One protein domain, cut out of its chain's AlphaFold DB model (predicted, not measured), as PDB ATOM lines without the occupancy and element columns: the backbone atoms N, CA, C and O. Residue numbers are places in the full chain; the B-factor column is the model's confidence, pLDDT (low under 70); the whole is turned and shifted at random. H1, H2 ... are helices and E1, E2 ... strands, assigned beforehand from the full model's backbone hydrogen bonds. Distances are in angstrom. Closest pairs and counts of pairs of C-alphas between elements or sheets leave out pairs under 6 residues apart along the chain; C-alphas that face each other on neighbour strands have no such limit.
ATOM      1  N   LEU A   6     137.767 152.437 170.398       90.69
ATOM      2  CA  LEU A   6     137.606 151.125 171.022       90.69
ATOM      3  C   LEU A   6     138.965 150.629 171.519       90.69
ATOM      4  O   LEU A   6     139.887 150.449 170.737       90.69
ATOM      5  N   LEU A   7     139.087 150.397 172.820       92.81
ATOM      6  CA  LEU A   7     140.241 149.760 173.434       92.81
ATOM      7  C   LEU A   7     139.934 148.271 173.623       92.81
ATOM      8  O   LEU A   7     139.140 147.928 174.498       92.81
ATOM      9  N   ALA A   8     140.560 147.407 172.829       91.75
ATOM     10  CA  ALA A   8     140.338 145.963 172.862       91.75
ATOM     11  C   ALA A   8     141.590 145.204 173.313       91.75
ATOM     12  O   ALA A   8     142.707 145.524 172.902       91.75
ATOM     13  N   TRP A   9     141.413 144.182 174.148       90.62
ATOM     14  CA  TRP A   9     142.483 143.252 174.501       90.62
ATOM     15  C   TRP A   9     142.785 142.290 173.345       90.62
ATOM     16  O   TRP A   9     141.894 141.608 172.843       90.62
ATOM     17  N   SER A  10     144.058 142.179 172.964       88.06
ATOM     18  CA  SER A  10     144.550 141.197 171.998       88.06
ATOM     19  C   SER A  10     145.339 140.104 172.714       88.06
ATOM     20  O   SER A  10     146.448 140.332 173.200       88.06
ATOM     21  N   GLU A  11     144.793 138.888 172.743       85.12
ATOM     22  CA  GLU A  11     145.456 137.736 173.365       85.12
ATOM     23  C   GLU A  11     146.735 137.320 172.619       85.12
ATOM     24  O   GLU A  11     147.732 136.991 173.258       85.12
ATOM     25  N   ALA A  12     146.751 137.438 171.286       85.75
ATOM     26  CA  ALA A  12     147.899 137.084 170.447       85.75
ATOM     27  C   ALA A  12     149.147 137.936 170.733       85.75
ATOM     28  O   ALA A  12     150.270 137.451 170.641       85.75
ATOM     29  N   THR A  13     148.953 139.210 171.084       85.31
ATOM     30  CA  THR A  13     150.054 140.157 171.335       85.31
ATOM     31  C   THR A  13     150.217 140.516 172.810       85.31
ATOM     32  O   THR A  13     151.161 141.224 173.159       85.31
ATOM     33  N   GLN A  14     149.323 140.022 173.675       87.00
ATOM     34  CA  GLN A  14     149.238 140.359 175.100       87.00
ATOM     35  C   GLN A  14     149.227 141.881 175.346       87.00
ATOM     36  O   GLN A  14     149.897 142.390 176.251       87.00
ATOM     37  N   ARG A  15     148.487 142.623 174.518       92.38
ATOM     38  CA  ARG A  15     148.419 144.093 174.542       92.38
ATOM     39  C   ARG A  15     146.997 144.591 174.341       92.38
ATOM     40  O   ARG A  15     146.160 143.897 173.767       92.38
ATOM     41  N   TYR A  16     146.744 145.817 174.785       90.12
ATOM     42  CA  TYR A  16     145.529 146.541 174.443       90.12
ATOM     43  C   TYR A  16     145.749 147.364 173.183       90.12
ATOM     44  O   TYR A  16     146.692 148.150 173.109       90.12
ATOM     45  N   THR A  17     144.857 147.220 172.215       92.69
ATOM     46  CA  THR A  17     144.872 147.986 170.972       92.69
ATOM     47  C   THR A  17     143.726 148.978 170.998       92.69
ATOM     48  O   THR A  17     142.561 148.597 171.093       92.69
ATOM     49  N   LEU A  18     144.063 150.259 170.919       93.06
ATOM     50  CA  LEU A  18     143.121 151.338 170.695       93.06
ATOM     51  C   LEU A  18     142.888 151.462 169.191       93.06
ATOM     52  O   LEU A  18     143.811 151.781 168.442       93.06
ATOM     53  N   THR A  19     141.661 151.225 168.755       91.00
ATOM     54  CA  THR A  19     141.214 151.464 167.387       91.00
ATOM     55  C   THR A  19     140.353 152.721 167.324       91.00
ATOM     56  O   THR A  19     139.611 153.039 168.255       91.00
ATOM     57  N   LEU A  20     140.476 153.453 166.224       90.50
ATOM     58  CA  LEU A  20     139.675 154.619 165.880       90.50
ATOM     59  C   LEU A  20     138.877 154.269 164.628       90.50
ATOM     60  O   LEU A  20     139.469 154.007 163.584       90.50
ATOM     61  N   ASP A  21     137.551 154.206 164.751       87.00
ATOM     62  CA  ASP A  21     136.646 153.857 163.645       87.00
ATOM     63  C   ASP A  21     137.056 152.554 162.912       87.00
ATOM     64  O   ASP A  21     136.868 152.398 161.709       87.00
ATOM     65  N   GLY A  22     137.631 151.602 163.661       82.31
ATOM     66  CA  GLY A  22     138.081 150.294 163.167       82.31
ATOM     67  C   GLY A  22     139.551 150.220 162.736       82.31
ATOM     68  O   GLY A  22     140.078 149.119 162.603       82.31
ATOM     69  N   ALA A  23     140.246 151.350 162.584       86.69
ATOM     70  CA  ALA A  23     141.674 151.367 162.270       86.69
ATOM     71  C   ALA A  23     142.523 151.326 163.555       86.69
ATOM     72  O   ALA A  23     142.222 152.063 164.497       86.69
ATOM     73  N   PRO A  24     143.589 150.508 163.638       87.56
ATOM     74  CA  PRO A  24     144.496 150.520 164.782       87.56
ATOM     75  C   PRO A  24     145.197 151.877 164.885       87.56
ATOM     76  O   PRO A  24     145.852 152.324 163.948       87.56
ATOM     77  N   HIS A  25     145.039 152.532 166.031       89.81
ATOM     78  CA  HIS A  25     145.593 153.856 166.302       89.81
ATOM     79  C   HIS A  25     146.819 153.773 167.212       89.81
ATOM     80  O   HIS A  25     147.852 154.364 166.916       89.81
ATOM     81  N   GLN A  26     146.720 153.023 168.311       90.69
ATOM     82  CA  GLN A  26     147.800 152.897 169.289       90.69
ATOM     83  C   GLN A  26     147.702 151.566 170.033       90.69
ATOM     84  O   GLN A  26     146.617 151.007 170.181       90.69
ATOM     85  N   THR A  27     148.828 151.053 170.524       92.12
ATOM     86  CA  THR A  27     148.865 149.849 171.363       92.12
ATOM     87  C   THR A  27     149.537 150.145 172.685       92.12
ATOM     88  O   THR A  27     150.539 150.855 172.703       92.12
ATOM     89  N   PHE A  28     149.038 149.534 173.749       91.06
ATOM     90  CA  PHE A  28     149.525 149.712 175.106       91.06
ATOM     91  C   PHE A  28     149.765 148.357 175.765       91.06
ATOM     92  O   PHE A  28     148.980 147.412 175.605       91.06
ATOM     93  N   ARG A  29     150.842 148.258 176.532       90.00
ATOM     94  CA  ARG A  29     151.086 147.161 177.467       90.00
ATOM     95  C   ARG A  29     150.357 147.440 178.783       90.00
ATOM     96  O   ARG A  29     149.984 148.569 179.084       90.00
ATOM     97  N   GLN A  30     150.123 146.392 179.566       82.50
ATOM     98  CA  GLN A  30     149.341 146.488 180.804       82.50
ATOM     99  C   GLN A  30     150.018 147.346 181.893       82.50
ATOM    100  O   GLN A  30     149.336 147.840 182.785       82.50
ATOM    101  N   ASP A  31     151.333 147.522 181.816       86.62
ATOM    102  CA  ASP A  31     152.169 148.347 182.690       86.62
ATOM    103  C   ASP A  31     152.241 149.826 182.265       86.62
ATOM    104  O   ASP A  31     152.627 150.676 183.064       86.62
ATOM    105  N   GLU A  32     151.801 150.172 181.051       88.00
ATOM    106  CA  GLU A  32     151.828 151.542 180.517       88.00
ATOM    107  C   GLU A  32     150.603 152.363 180.969       88.00
ATOM    108  O   GLU A  32     149.875 152.949 180.165       88.00
ATOM    109  N   GLU A  33     150.345 152.391 182.280       85.88
ATOM    110  CA  GLU A  33     149.144 153.016 182.851       85.88
ATOM    111  C   GLU A  33     149.115 154.539 182.698       85.88
ATOM    112  O   GLU A  33     148.052 155.099 182.434       85.88
ATOM    113  N   ASP A  34     150.251 155.220 182.867       86.75
ATOM    114  CA  ASP A  34     150.295 156.685 182.804       86.75
ATOM    115  C   ASP A  34     150.106 157.182 181.359       86.75
ATOM    116  O   ASP A  34     149.274 158.057 181.118       86.75
ATOM    117  N   ALA A  35     150.764 156.545 180.381       89.19
ATOM    118  CA  ALA A  35     150.562 156.832 178.957       89.19
ATOM    119  C   ALA A  35     149.105 156.578 178.531       89.19
ATOM    120  O   ALA A  35     148.494 157.377 177.817       89.19
ATOM    121  N   TRP A  36     148.512 155.485 179.020       90.69
ATOM    122  CA  TRP A  36     147.096 155.212 178.814       90.69
ATOM    123  C   TRP A  36     146.194 156.270 179.463       90.69
ATOM    124  O   TRP A  36     145.220 156.702 178.848       90.69
ATOM    125  N   LEU A  37     146.487 156.709 180.688       87.31
ATOM    126  CA  LEU A  37     145.683 157.700 181.402       87.31
ATOM    127  C   LEU A  37     145.657 159.058 180.692       87.31
ATOM    128  O   LEU A  37     144.600 159.706 180.644       87.31
ATOM    129  N   GLU A  38     146.805 159.486 180.167       89.38
ATOM    130  CA  GLU A  38     146.931 160.693 179.351       89.38
ATOM    131  C   GLU A  38     146.076 160.573 178.094       89.38
ATOM    132  O   GLU A  38     145.198 161.413 177.865       89.38
ATOM    133  N   GLN A  39     146.227 159.469 177.354       89.25
ATOM    134  CA  GLN A  39     145.437 159.219 176.154       89.25
ATOM    135  C   GLN A  39     143.938 159.177 176.471       89.25
ATOM    136  O   GLN A  39     143.152 159.904 175.867       89.25
ATOM    137  N   ALA A  40     143.514 158.395 177.463       88.19
ATOM    138  CA  ALA A  40     142.118 158.308 177.872       88.19
ATOM    139  C   ALA A  40     141.564 159.688 178.257       88.19
ATOM    140  O   ALA A  40     140.438 160.030 177.894       88.19
ATOM    141  N   THR A  41     142.348 160.515 178.955       89.06
ATOM    142  CA  THR A  41     141.948 161.882 179.310       89.06
ATOM    143  C   THR A  41     141.696 162.755 178.085       89.06
ATOM    144  O   THR A  41     140.712 163.496 178.106       89.06
ATOM    145  N   ILE A  42     142.515 162.635 177.038       89.25
ATOM    146  CA  ILE A  42     142.321 163.328 175.755       89.25
ATOM    147  C   ILE A  42     141.037 162.842 175.076       89.25
ATOM    148  O   ILE A  42     140.221 163.651 174.638       89.25
ATOM    149  N   LEU A  43     140.820 161.524 175.033       89.81
ATOM    150  CA  LEU A  43     139.651 160.936 174.377       89.81
ATOM    151  C   LEU A  43     138.340 161.308 175.074       89.81
ATOM    152  O   LEU A  43     137.317 161.471 174.410       89.81
ATOM    153  N   SER A  44     138.343 161.408 176.410       89.12
ATOM    154  CA  SER A  44     137.181 161.616 177.298       89.12
ATOM    155  C   SER A  44     136.072 160.553 177.220       89.12
ATOM    156  O   SER A  44     135.259 160.444 178.137       89.12
ATOM    157  N   ARG A  45     136.032 159.735 176.165       91.69
ATOM    158  CA  ARG A  45     135.110 158.617 175.973       91.69
ATOM    159  C   ARG A  45     135.733 157.567 175.062       91.69
ATOM    160  O   ARG A  45     136.290 157.901 174.022       91.69
ATOM    161  N   PHE A  46     135.569 156.302 175.418       91.75
ATOM    162  CA  PHE A  46     135.970 155.160 174.596       91.75
ATOM    163  C   PHE A  46     135.140 153.933 174.979       91.75
ATOM    164  O   PHE A  46     134.602 153.853 176.082       91.75
ATOM    165  N   SER A  47     135.022 152.969 174.078       91.69
ATOM    166  CA  SER A  47     134.509 151.637 174.391       91.69
ATOM    167  C   SER A  47     135.665 150.738 174.803       91.69
ATOM    168  O   SER A  47     136.759 150.848 174.262       91.69
ATOM    169  N   PHE A  48     135.445 149.884 175.788       91.25
ATOM    170  CA  PHE A  48     136.422 148.933 176.292       91.25
ATOM    171  C   PHE A  48     135.927 147.519 176.026       91.25
ATOM    172  O   PHE A  48     134.806 147.187 176.414       91.25
ATOM    173  N   GLU A  49     136.774 146.704 175.412       89.75
ATOM    174  CA  GLU A  49     136.621 145.263 175.242       89.75
ATOM    175  C   GLU A  49     137.760 144.566 175.987       89.75
ATOM    176  O   GLU A  49     138.874 144.411 175.485       89.75
ATOM    177  N   GLY A  50     137.480 144.192 177.232       87.31
ATOM    178  CA  GLY A  50     138.398 143.427 178.064       87.31
ATOM    179  C   GLY A  50     138.182 141.927 177.922       87.31
ATOM    180  O   GLY A  50     137.237 141.455 177.287       87.31
ATOM    181  N   ARG A  51     139.020 141.161 178.616       85.00
ATOM    182  CA  ARG A  51     138.968 139.689 178.633       85.00
ATOM    183  C   ARG A  51     137.659 139.151 179.209       85.00
ATOM    184  O   ARG A  51     137.199 138.081 178.830       85.00
ATOM    185  N   ALA A  52     137.083 139.877 180.168       75.62
ATOM    186  CA  ALA A  52     135.899 139.452 180.912       75.62
ATOM    187  C   ALA A  52     134.598 140.151 180.475       75.62
ATOM    188  O   ALA A  52     133.558 139.927 181.097       75.62
ATOM    189  N   GLY A  53     134.635 141.014 179.454       84.19
ATOM    190  CA  GLY A  53     133.452 141.706 178.940       84.19
ATOM    191  C   GLY A  53     133.738 143.100 178.386       84.19
ATOM    192  O   GLY A  53     134.880 143.547 178.329       84.19
ATOM    193  N   HIS A  54     132.668 143.806 178.016       87.00
ATOM    194  CA  HIS A  54     132.745 145.118 177.378       87.00
ATOM    195  C   HIS A  54     131.861 146.173 178.062       87.00
ATOM    196  O   HIS A  54     130.846 145.851 178.689       87.00
ATOM    197  N   PHE A  55     132.234 147.444 177.925       87.94
ATOM    198  CA  PHE A  55     131.445 148.604 178.361       87.94
ATOM    199  C   PHE A  55     131.926 149.890 177.671       87.94
ATOM    200  O   PHE A  55     132.990 149.913 177.068       87.94
ATOM    201  N   SER A  56     131.180 150.986 177.798       89.31
ATOM    202  CA  SER A  56     131.619 152.316 177.353       89.31
ATOM    203  C   SER A  56     132.103 153.151 178.536       89.31
ATOM    204  O   SER A  56     131.355 153.371 179.484       89.31
ATOM    205  N   ALA A  57     133.344 153.618 178.510       89.94
ATOM    206  CA  ALA A  57     133.901 154.526 179.501       89.94
ATOM    207  C   ALA A  57     133.655 155.982 179.091       89.94
ATOM    208  O   ALA A  57     133.875 156.349 177.938       89.94
ATOM    209  N   ILE A  58     133.225 156.819 180.033       89.81
ATOM    210  CA  ILE A  58     133.008 158.255 179.824       89.81
ATOM    211  C   ILE A  58     133.595 159.023 181.007       89.81
ATOM    212  O   ILE A  58     133.371 158.656 182.163       89.81
ATOM    213  N   LYS A  59     134.331 160.095 180.714       89.50
ATOM    214  CA  LYS A  59     134.834 161.062 181.683       89.50
ATOM    215  C   LYS A  59     133.794 162.160 181.874       89.50
ATOM    216  O   LYS A  59     133.505 162.930 180.965       89.50
ATOM    217  N   GLU A  60     133.244 162.237 183.073       88.69
ATOM    218  CA  GLU A  60     132.326 163.289 183.491       88.69
ATOM    219  C   GLU A  60     133.104 164.412 184.180       88.69
ATOM    220  O   GLU A  60     133.773 164.203 185.198       88.69
ATOM    221  N   THR A  61     133.025 165.620 183.626       81.00
ATOM    222  CA  THR A  61     133.679 166.815 184.171       81.00
ATOM    223  C   THR A  61     132.909 167.354 185.380       81.00
ATOM    224  O   THR A  61     131.679 167.341 185.403       81.00
ATOM    225  N   ARG A  62     133.615 167.873 186.392       70.56
ATOM    226  CA  ARG A  62     133.004 168.636 187.496       70.56
ATOM    227  C   ARG A  62     133.226 170.133 187.311       70.56
ATOM    228  O   ARG A  62     134.231 170.549 186.752       70.56
ATOM    229  N   ALA A  63     132.346 170.932 187.912       60.94
ATOM    230  CA  ALA A  63     132.453 172.391 187.927       60.94
ATOM    231  C   ALA A  63     133.718 172.936 188.637       60.94
ATOM    232  O   ALA A  63     134.073 174.088 188.418       60.94
ATOM    233  N   ARG A  64     134.389 172.153 189.503       52.69
ATOM    234  CA  ARG A  64     135.578 172.578 190.279       52.69
ATOM    235  C   ARG A  64     136.577 171.438 190.558       52.69
ATOM    236  O   ARG A  64     136.842 171.128 191.716       52.69
ATOM    237  N   GLY A  65     137.102 170.766 189.529       64.69
ATOM    238  CA  GLY A  65     138.201 169.798 189.702       64.69
ATOM    239  C   GLY A  65     138.350 168.771 188.577       64.69
ATOM    240  O   GLY A  65     137.628 168.818 187.582       64.69
ATOM    241  N   ALA A  66     139.277 167.822 188.762       68.69
ATOM    242  CA  ALA A  66     139.484 166.705 187.841       68.69
ATOM    243  C   ALA A  66     138.205 165.854 187.715       68.69
ATOM    244  O   ALA A  66     137.588 165.486 188.716       68.69
ATOM    245  N   GLY A  67     137.796 165.574 186.474       83.25
ATOM    246  CA  GLY A  67     136.620 164.752 186.180       83.25
ATOM    247  C   GLY A  67     136.769 163.295 186.629       83.25
ATOM    248  O   GLY A  67     137.876 162.817 186.888       83.25
ATOM    249  N   TYR A  68     135.648 162.580 186.685       88.88
ATOM    250  CA  TYR A  68     135.604 161.166 187.048       88.88
ATOM    251  C   TYR A  68     135.171 160.296 185.884       88.88
ATOM    252  O   TYR A  68     134.326 160.674 185.083       88.88
ATOM    253  N   TRP A  69     135.704 159.090 185.850       90.00
ATOM    254  CA  TRP A  69     135.360 158.080 184.879       90.00
ATOM    255  C   TRP A  69     134.217 157.202 185.367       90.00
ATOM    256  O   TRP A  69     134.214 156.713 186.503       90.00
ATOM    257  N   TYR A  70     133.272 156.960 184.470       86.44
ATOM    258  CA  TYR A  70     132.189 156.007 184.642       86.44
ATOM    259  C   TYR A  70     132.186 155.000 183.494       86.44
ATOM    260  O   TYR A  70     132.324 155.367 182.331       86.44
ATOM    261  N   ALA A  71     131.995 153.728 183.829       86.94
ATOM    262  CA  ALA A  71     131.697 152.657 182.891       86.94
ATOM    263  C   ALA A  71     130.187 152.527 182.726       86.94
ATOM    264  O   ALA A  71     129.472 152.367 183.711       86.94
ATOM    265  N   TYR A  72     129.716 152.529 181.491       83.31
ATOM    266  CA  TYR A  72     128.324 152.396 181.104       83.31
ATOM    267  C   TYR A  72     128.115 151.088 180.351       83.31
ATOM    268  O   TYR A  72     128.829 150.790 179.396       83.31
ATOM    269  N   ARG A  73     127.099 150.316 180.741       82.62
ATOM    270  CA  ARG A  73     126.683 149.113 180.012       82.62
ATOM    271  C   ARG A  73     125.170 149.087 179.849       82.62
ATOM    272  O   ARG A  73     124.436 149.296 180.818       82.62
ATOM    273  N   ARG A  74     124.706 148.835 178.624       71.50
ATOM    274  CA  ARG A  74     123.282 148.645 178.321       71.50
ATOM    275  C   ARG A  74     122.875 147.197 178.579       71.50
ATOM    276  O   ARG A  74     123.581 146.283 178.169       71.50
ATOM    277  N   TRP A  75     121.730 147.009 179.230       66.50
ATOM    278  CA  TRP A  75     121.061 145.715 179.349       66.50
ATOM    279  C   TRP A  75     119.560 145.902 179.143       66.50
ATOM    280  O   TRP A  75     118.926 146.527 179.989       66.50
ATOM    281  N   GLU A  76     119.050 145.368 178.023       57.50
ATOM    282  CA  GLU A  76     117.651 145.240 177.555       57.50
ATOM    283  C   GLU A  76     116.749 146.487 177.648       57.50
ATOM    284  O   GLU A  76     116.156 146.853 176.643       57.50
ATOM    285  N   GLN A  77     116.673 147.182 178.788       60.97
ATOM    286  CA  GLN A  77     115.943 148.445 178.999       60.97
ATOM    287  C   GLN A  77     116.599 149.392 180.037       60.97
ATOM    288  O   GLN A  77     116.091 150.480 180.299       60.97
ATOM    289  N   ARG A  78     117.717 149.010 180.679       65.31
ATOM    290  CA  ARG A  78     118.391 149.812 181.722       65.31
ATOM    291  C   ARG A  78     119.878 149.986 181.423       65.31
ATOM    292  O   ARG A  78     120.604 149.021 181.189       65.31
ATOM    293  N   THR A  79     120.350 151.227 181.500       73.69
ATOM    294  CA  THR A  79     121.782 151.545 181.456       73.69
ATOM    295  C   THR A  79     122.339 151.506 182.873       73.69
ATOM    296  O   THR A  79     121.940 152.299 183.726       73.69
ATOM    297  N   ARG A  80     123.271 150.590 183.140       76.69
ATOM    298  CA  ARG A  80     124.008 150.562 184.408       76.69
ATOM    299  C   ARG A  80     125.275 151.388 184.264       76.69
ATOM    300  O   ARG A  80     125.992 151.233 183.276       76.69
ATOM    301  N   LYS A  81     125.553 152.227 185.263       80.75
ATOM    302  CA  LYS A  81     126.812 152.966 185.371       80.75
ATOM    303  C   LYS A  81     127.624 152.490 186.567       80.75
ATOM    304  O   LYS A  81     127.055 152.203 187.620       80.75
ATOM    305  N   ARG A  82     128.946 152.434 186.428       82.56
ATOM    306  CA  ARG A  82     129.872 152.095 187.508       82.56
ATOM    307  C   ARG A  82     131.000 153.105 187.585       82.56
ATOM    308  O   ARG A  82     131.614 153.427 186.579       82.56
ATOM    309  N   TYR A  83     131.267 153.583 188.791       84.19
ATOM    310  CA  TYR A  83     132.357 154.508 189.060       84.19
ATOM    311  C   TYR A  83     133.716 153.815 188.899       84.19
ATOM    312  O   TYR A  83     134.003 152.826 189.581       84.19
ATOM    313  N   LEU A  84     134.541 154.336 187.993       83.56
ATOM    314  CA  LEU A  84     135.890 153.838 187.732       83.56
ATOM    315  C   LEU A  84     136.942 154.574 188.560       83.56
ATOM    316  O   LEU A  84     137.912 153.944 188.969       83.56
ATOM    317  N   GLY A  85     136.715 155.854 188.867       85.62
ATOM    318  CA  GLY A  85     137.667 156.701 189.587       85.62
ATOM    319  C   GLY A  85     138.069 157.931 188.781       85.62
ATOM    320  O   GLY A  85     137.543 158.190 187.705       85.62
ATOM    321  N   ASN A  86     138.998 158.722 189.303       82.81
ATOM    322  CA  ASN A  86     139.657 159.803 188.556       82.81
ATOM    323  C   ASN A  86     140.870 159.304 187.749       82.81
ATOM    324  O   ASN A  86     141.255 159.943 186.773       82.81
ATOM    325  N   ARG A  87     141.444 158.161 188.141       84.00
ATOM    326  CA  ARG A  87     142.566 157.485 187.487       84.00
ATOM    327  C   ARG A  87     142.080 156.165 186.881       84.00
ATOM    328  O   ARG A  87     141.393 155.398 187.553       84.00
ATOM    329  N   LEU A  88     142.407 155.921 185.614       86.81
ATOM    330  CA  LEU A  88     142.112 154.680 184.898       86.81
ATOM    331  C   LEU A  88     143.375 153.835 184.768       86.81
ATOM    332  O   LEU A  88     144.334 154.271 184.147       86.81
ATOM    333  N   SER A  89     143.331 152.615 185.293       87.38
ATOM    334  CA  SER A  89     144.316 151.571 185.012       87.38
ATOM    335  C   SER A  89     143.673 150.417 184.253       87.38
ATOM    336  O   SER A  89     142.461 150.193 184.354       87.38
ATOM    337  N   PHE A  90     144.477 149.636 183.532       86.81
ATOM    338  CA  PHE A  90     143.992 148.435 182.847       86.81
ATOM    339  C   PHE A  90     143.391 147.422 183.825       86.81
ATOM    340  O   PHE A  90     142.336 146.854 183.551       86.81
ATOM    341  N   ALA A  91     143.997 147.254 185.006       87.31
ATOM    342  CA  ALA A  91     143.447 146.405 186.060       87.31
ATOM    343  C   ALA A  91     142.045 146.869 186.495       87.31
ATOM    344  O   ALA A  91     141.135 146.050 186.632       87.31
ATOM    345  N   ARG A  92     141.844 148.186 186.645       86.12
ATOM    346  CA  ARG A  92     140.546 148.761 187.015       86.12
ATOM    347  C   ARG A  92     139.506 148.604 185.908       86.12
ATOM    348  O   ARG A  92     138.340 148.363 186.214       86.12
ATOM    349  N   LEU A  93     139.909 148.720 184.642       87.00
ATOM    350  CA  LEU A  93     139.036 148.470 183.490       87.00
ATOM    351  C   LEU A  93     138.610 146.996 183.421       87.00
ATOM    352  O   LEU A  93     137.426 146.715 183.249       87.00
ATOM    353  N   GLU A  94     139.524 146.053 183.642       88.12
ATOM    354  CA  GLU A  94     139.210 144.617 183.671       88.12
ATOM    355  C   GLU A  94     138.308 144.234 184.851       88.12
ATOM    356  O   GLU A  94     137.322 143.513 184.686       88.12
ATOM    357  N   GLU A  95     138.575 144.765 186.045       84.56
ATOM    358  CA  GLU A  95     137.688 144.604 187.202       84.56
ATOM    359  C   GLU A  95     136.292 145.179 186.904       84.56
ATOM    360  O   GLU A  95     135.260 144.561 187.205       84.56
ATOM    361  N   ALA A  96     136.251 146.349 186.254       84.00
ATOM    362  CA  ALA A  96     135.023 146.999 185.827       84.00
ATOM    363  C   ALA A  96     134.231 146.151 184.819       84.00
ATOM    364  O   ALA A  96     133.020 145.974 184.994       84.00
ATOM    365  N   ALA A  97     134.902 145.588 183.816       84.50
ATOM    366  CA  ALA A  97     134.308 144.686 182.839       84.50
ATOM    367  C   ALA A  97     133.766 143.428 183.523       84.50
ATOM    368  O   ALA A  97     132.584 143.114 183.374       84.50
ATOM    369  N   ARG A  98     134.579 142.773 184.360       83.81
ATOM    370  CA  ARG A  98     134.215 141.524 185.040       83.81
ATOM    371  C   ARG A  98     132.986 141.673 185.922       83.81
ATOM    372  O   ARG A  98     132.049 140.897 185.768       83.81
ATOM    373  N   SER A  99     132.934 142.658 186.824       81.81
ATOM    374  CA  SER A  99     131.740 142.763 187.681       81.81
ATOM    375  C   SER A  99     130.515 143.318 186.942       81.81
ATOM    376  O   SER A  99     129.397 143.020 187.352       81.81
ATOM    377  N   LEU A 100     130.674 144.053 185.828       79.06
ATOM    378  CA  LEU A 100     129.539 144.380 184.953       79.06
ATOM    379  C   LEU A 100     129.035 143.134 184.210       79.06
ATOM    380  O   LEU A 100     127.824 142.991 184.039       79.06
ATOM    381  N   ALA A 101     129.931 142.234 183.794       77.75
ATOM    382  CA  ALA A 101     129.614 140.950 183.172       77.75
ATOM    383  C   ALA A 101     128.918 139.989 184.141       77.75
ATOM    384  O   ALA A 101     127.840 139.502 183.818       77.75
ATOM    385  N   GLN A 102     129.453 139.803 185.351       76.75
ATOM    386  CA  GLN A 102     128.859 138.965 186.404       76.75
ATOM    387  C   GLN A 102     127.452 139.427 186.781       76.75
ATOM    388  O   GLN A 102     126.532 138.621 186.876       76.75
ATOM    389  N   GLN A 103     127.259 140.740 186.925       70.31
ATOM    390  CA  GLN A 103     125.939 141.299 187.186       70.31
ATOM    391  C   GLN A 103     124.939 141.015 186.060       70.31
ATOM    392  O   GLN A 103     123.755 140.911 186.361       70.31
ATOM    393  N   ALA A 104     125.396 140.899 184.804       65.44
ATOM    394  CA  ALA A 104     124.551 140.540 183.661       65.44
ATOM    395  C   ALA A 104     124.292 139.047 183.507       65.44
ATOM    396  O   ALA A 104     123.197 138.641 183.142       65.44
ATOM    397  N   ALA A 105     125.292 138.232 183.821       62.59
ATOM    398  CA  ALA A 105     125.191 136.782 183.808       62.59
ATOM    399  C   ALA A 105     124.452 136.225 185.034       62.59
ATOM    400  O   ALA A 105     124.345 135.011 185.165       62.59
ATOM    401  N   THR A 106     123.959 137.082 185.935       53.97
ATOM    402  CA  THR A 106     123.032 136.675 186.992       53.97
ATOM    403  C   THR A 106     121.608 136.796 186.432       53.97
ATOM    404  O   THR A 106     121.016 137.876 186.539       53.97
TER     405      THR A 106
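This is residues 6 to 106 of the 165 residues of an uncharacterized protein of Thermosporothrix sp. COM3 (UniProt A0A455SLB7). A strongly twisted sheet of seven strands has two helices over one face and no named helix over the other: H2 packs on E4 to E7, and the shorter H1 lies nearest E3 and E5. Printed are 101 residues, with named elements in the order E1 E2 E3 H1 E4 E5 E6 E7 H2. The mixed sheet runs E3 E2 E1 E4 E5 E6 E7; the class is mixed, helices and strands. The whole is compact, radius of gyration of the C-alphas 13.3 A, spanning 38 by 34 by 25 A.

E1, residues 6 to 10, E2, residues 15 to 20, and E3, residues 23 to 28, form a meander of hairpins, each strand the antiparallel neighbour of the one before; within hydrogen-bond range are N 8 and O 17, 2.9 A, and N 18 and O 26, 2.8 A. E3, H1, residues 33 to 43, and E4, residues 45 to 50, form a split strand-helix-strand unit, two strands of one sheet that are not neighbours with a helix between them along the chain, and with E2 and E1 between them in the sheet; its crossover is right-handed. E4 is parallel to E1, with N 7 and O 47 at 2.8 A. E4, E5, residues 53 to 62, E6, residues 65 to 75, and E7, residues 78 to 85, form a second meander of hairpins, with N 48 and O 55 at 2.8 A, N 58 and O 70 at 2.9 A, and N 71 and O 82 at 2.8 A. H2, residues 90 to 104, is on the same face as H1, in two layers, helices on one face of a sheet; the closest C-alphas of H2 and E5, Ala 97 and Gly 53, are 5.0 A apart. H1 and H2 are close but not clearly touching, the C-alphas of Glu 33 and Phe 90 6.9 A apart. In H1 and H2 every O i to N i+4 pair is within hydrogen-bond range.

E1 begins at C-alpha 6, (137.606, 151.125, 171.022). E5 is 28.3 A long, E6 31.3 A, E7 21.9 A and H2 21.0 A, ending at C-alpha 104, (124.551, 140.540, 183.661).

The farthest C-alphas, Ala 12 and Arg 64, are 42.5 A apart. The printed part has no cut, and its links are tight. pLDDT is under 70 at residues 63 to 66, 75 to 78 and 104 to 106.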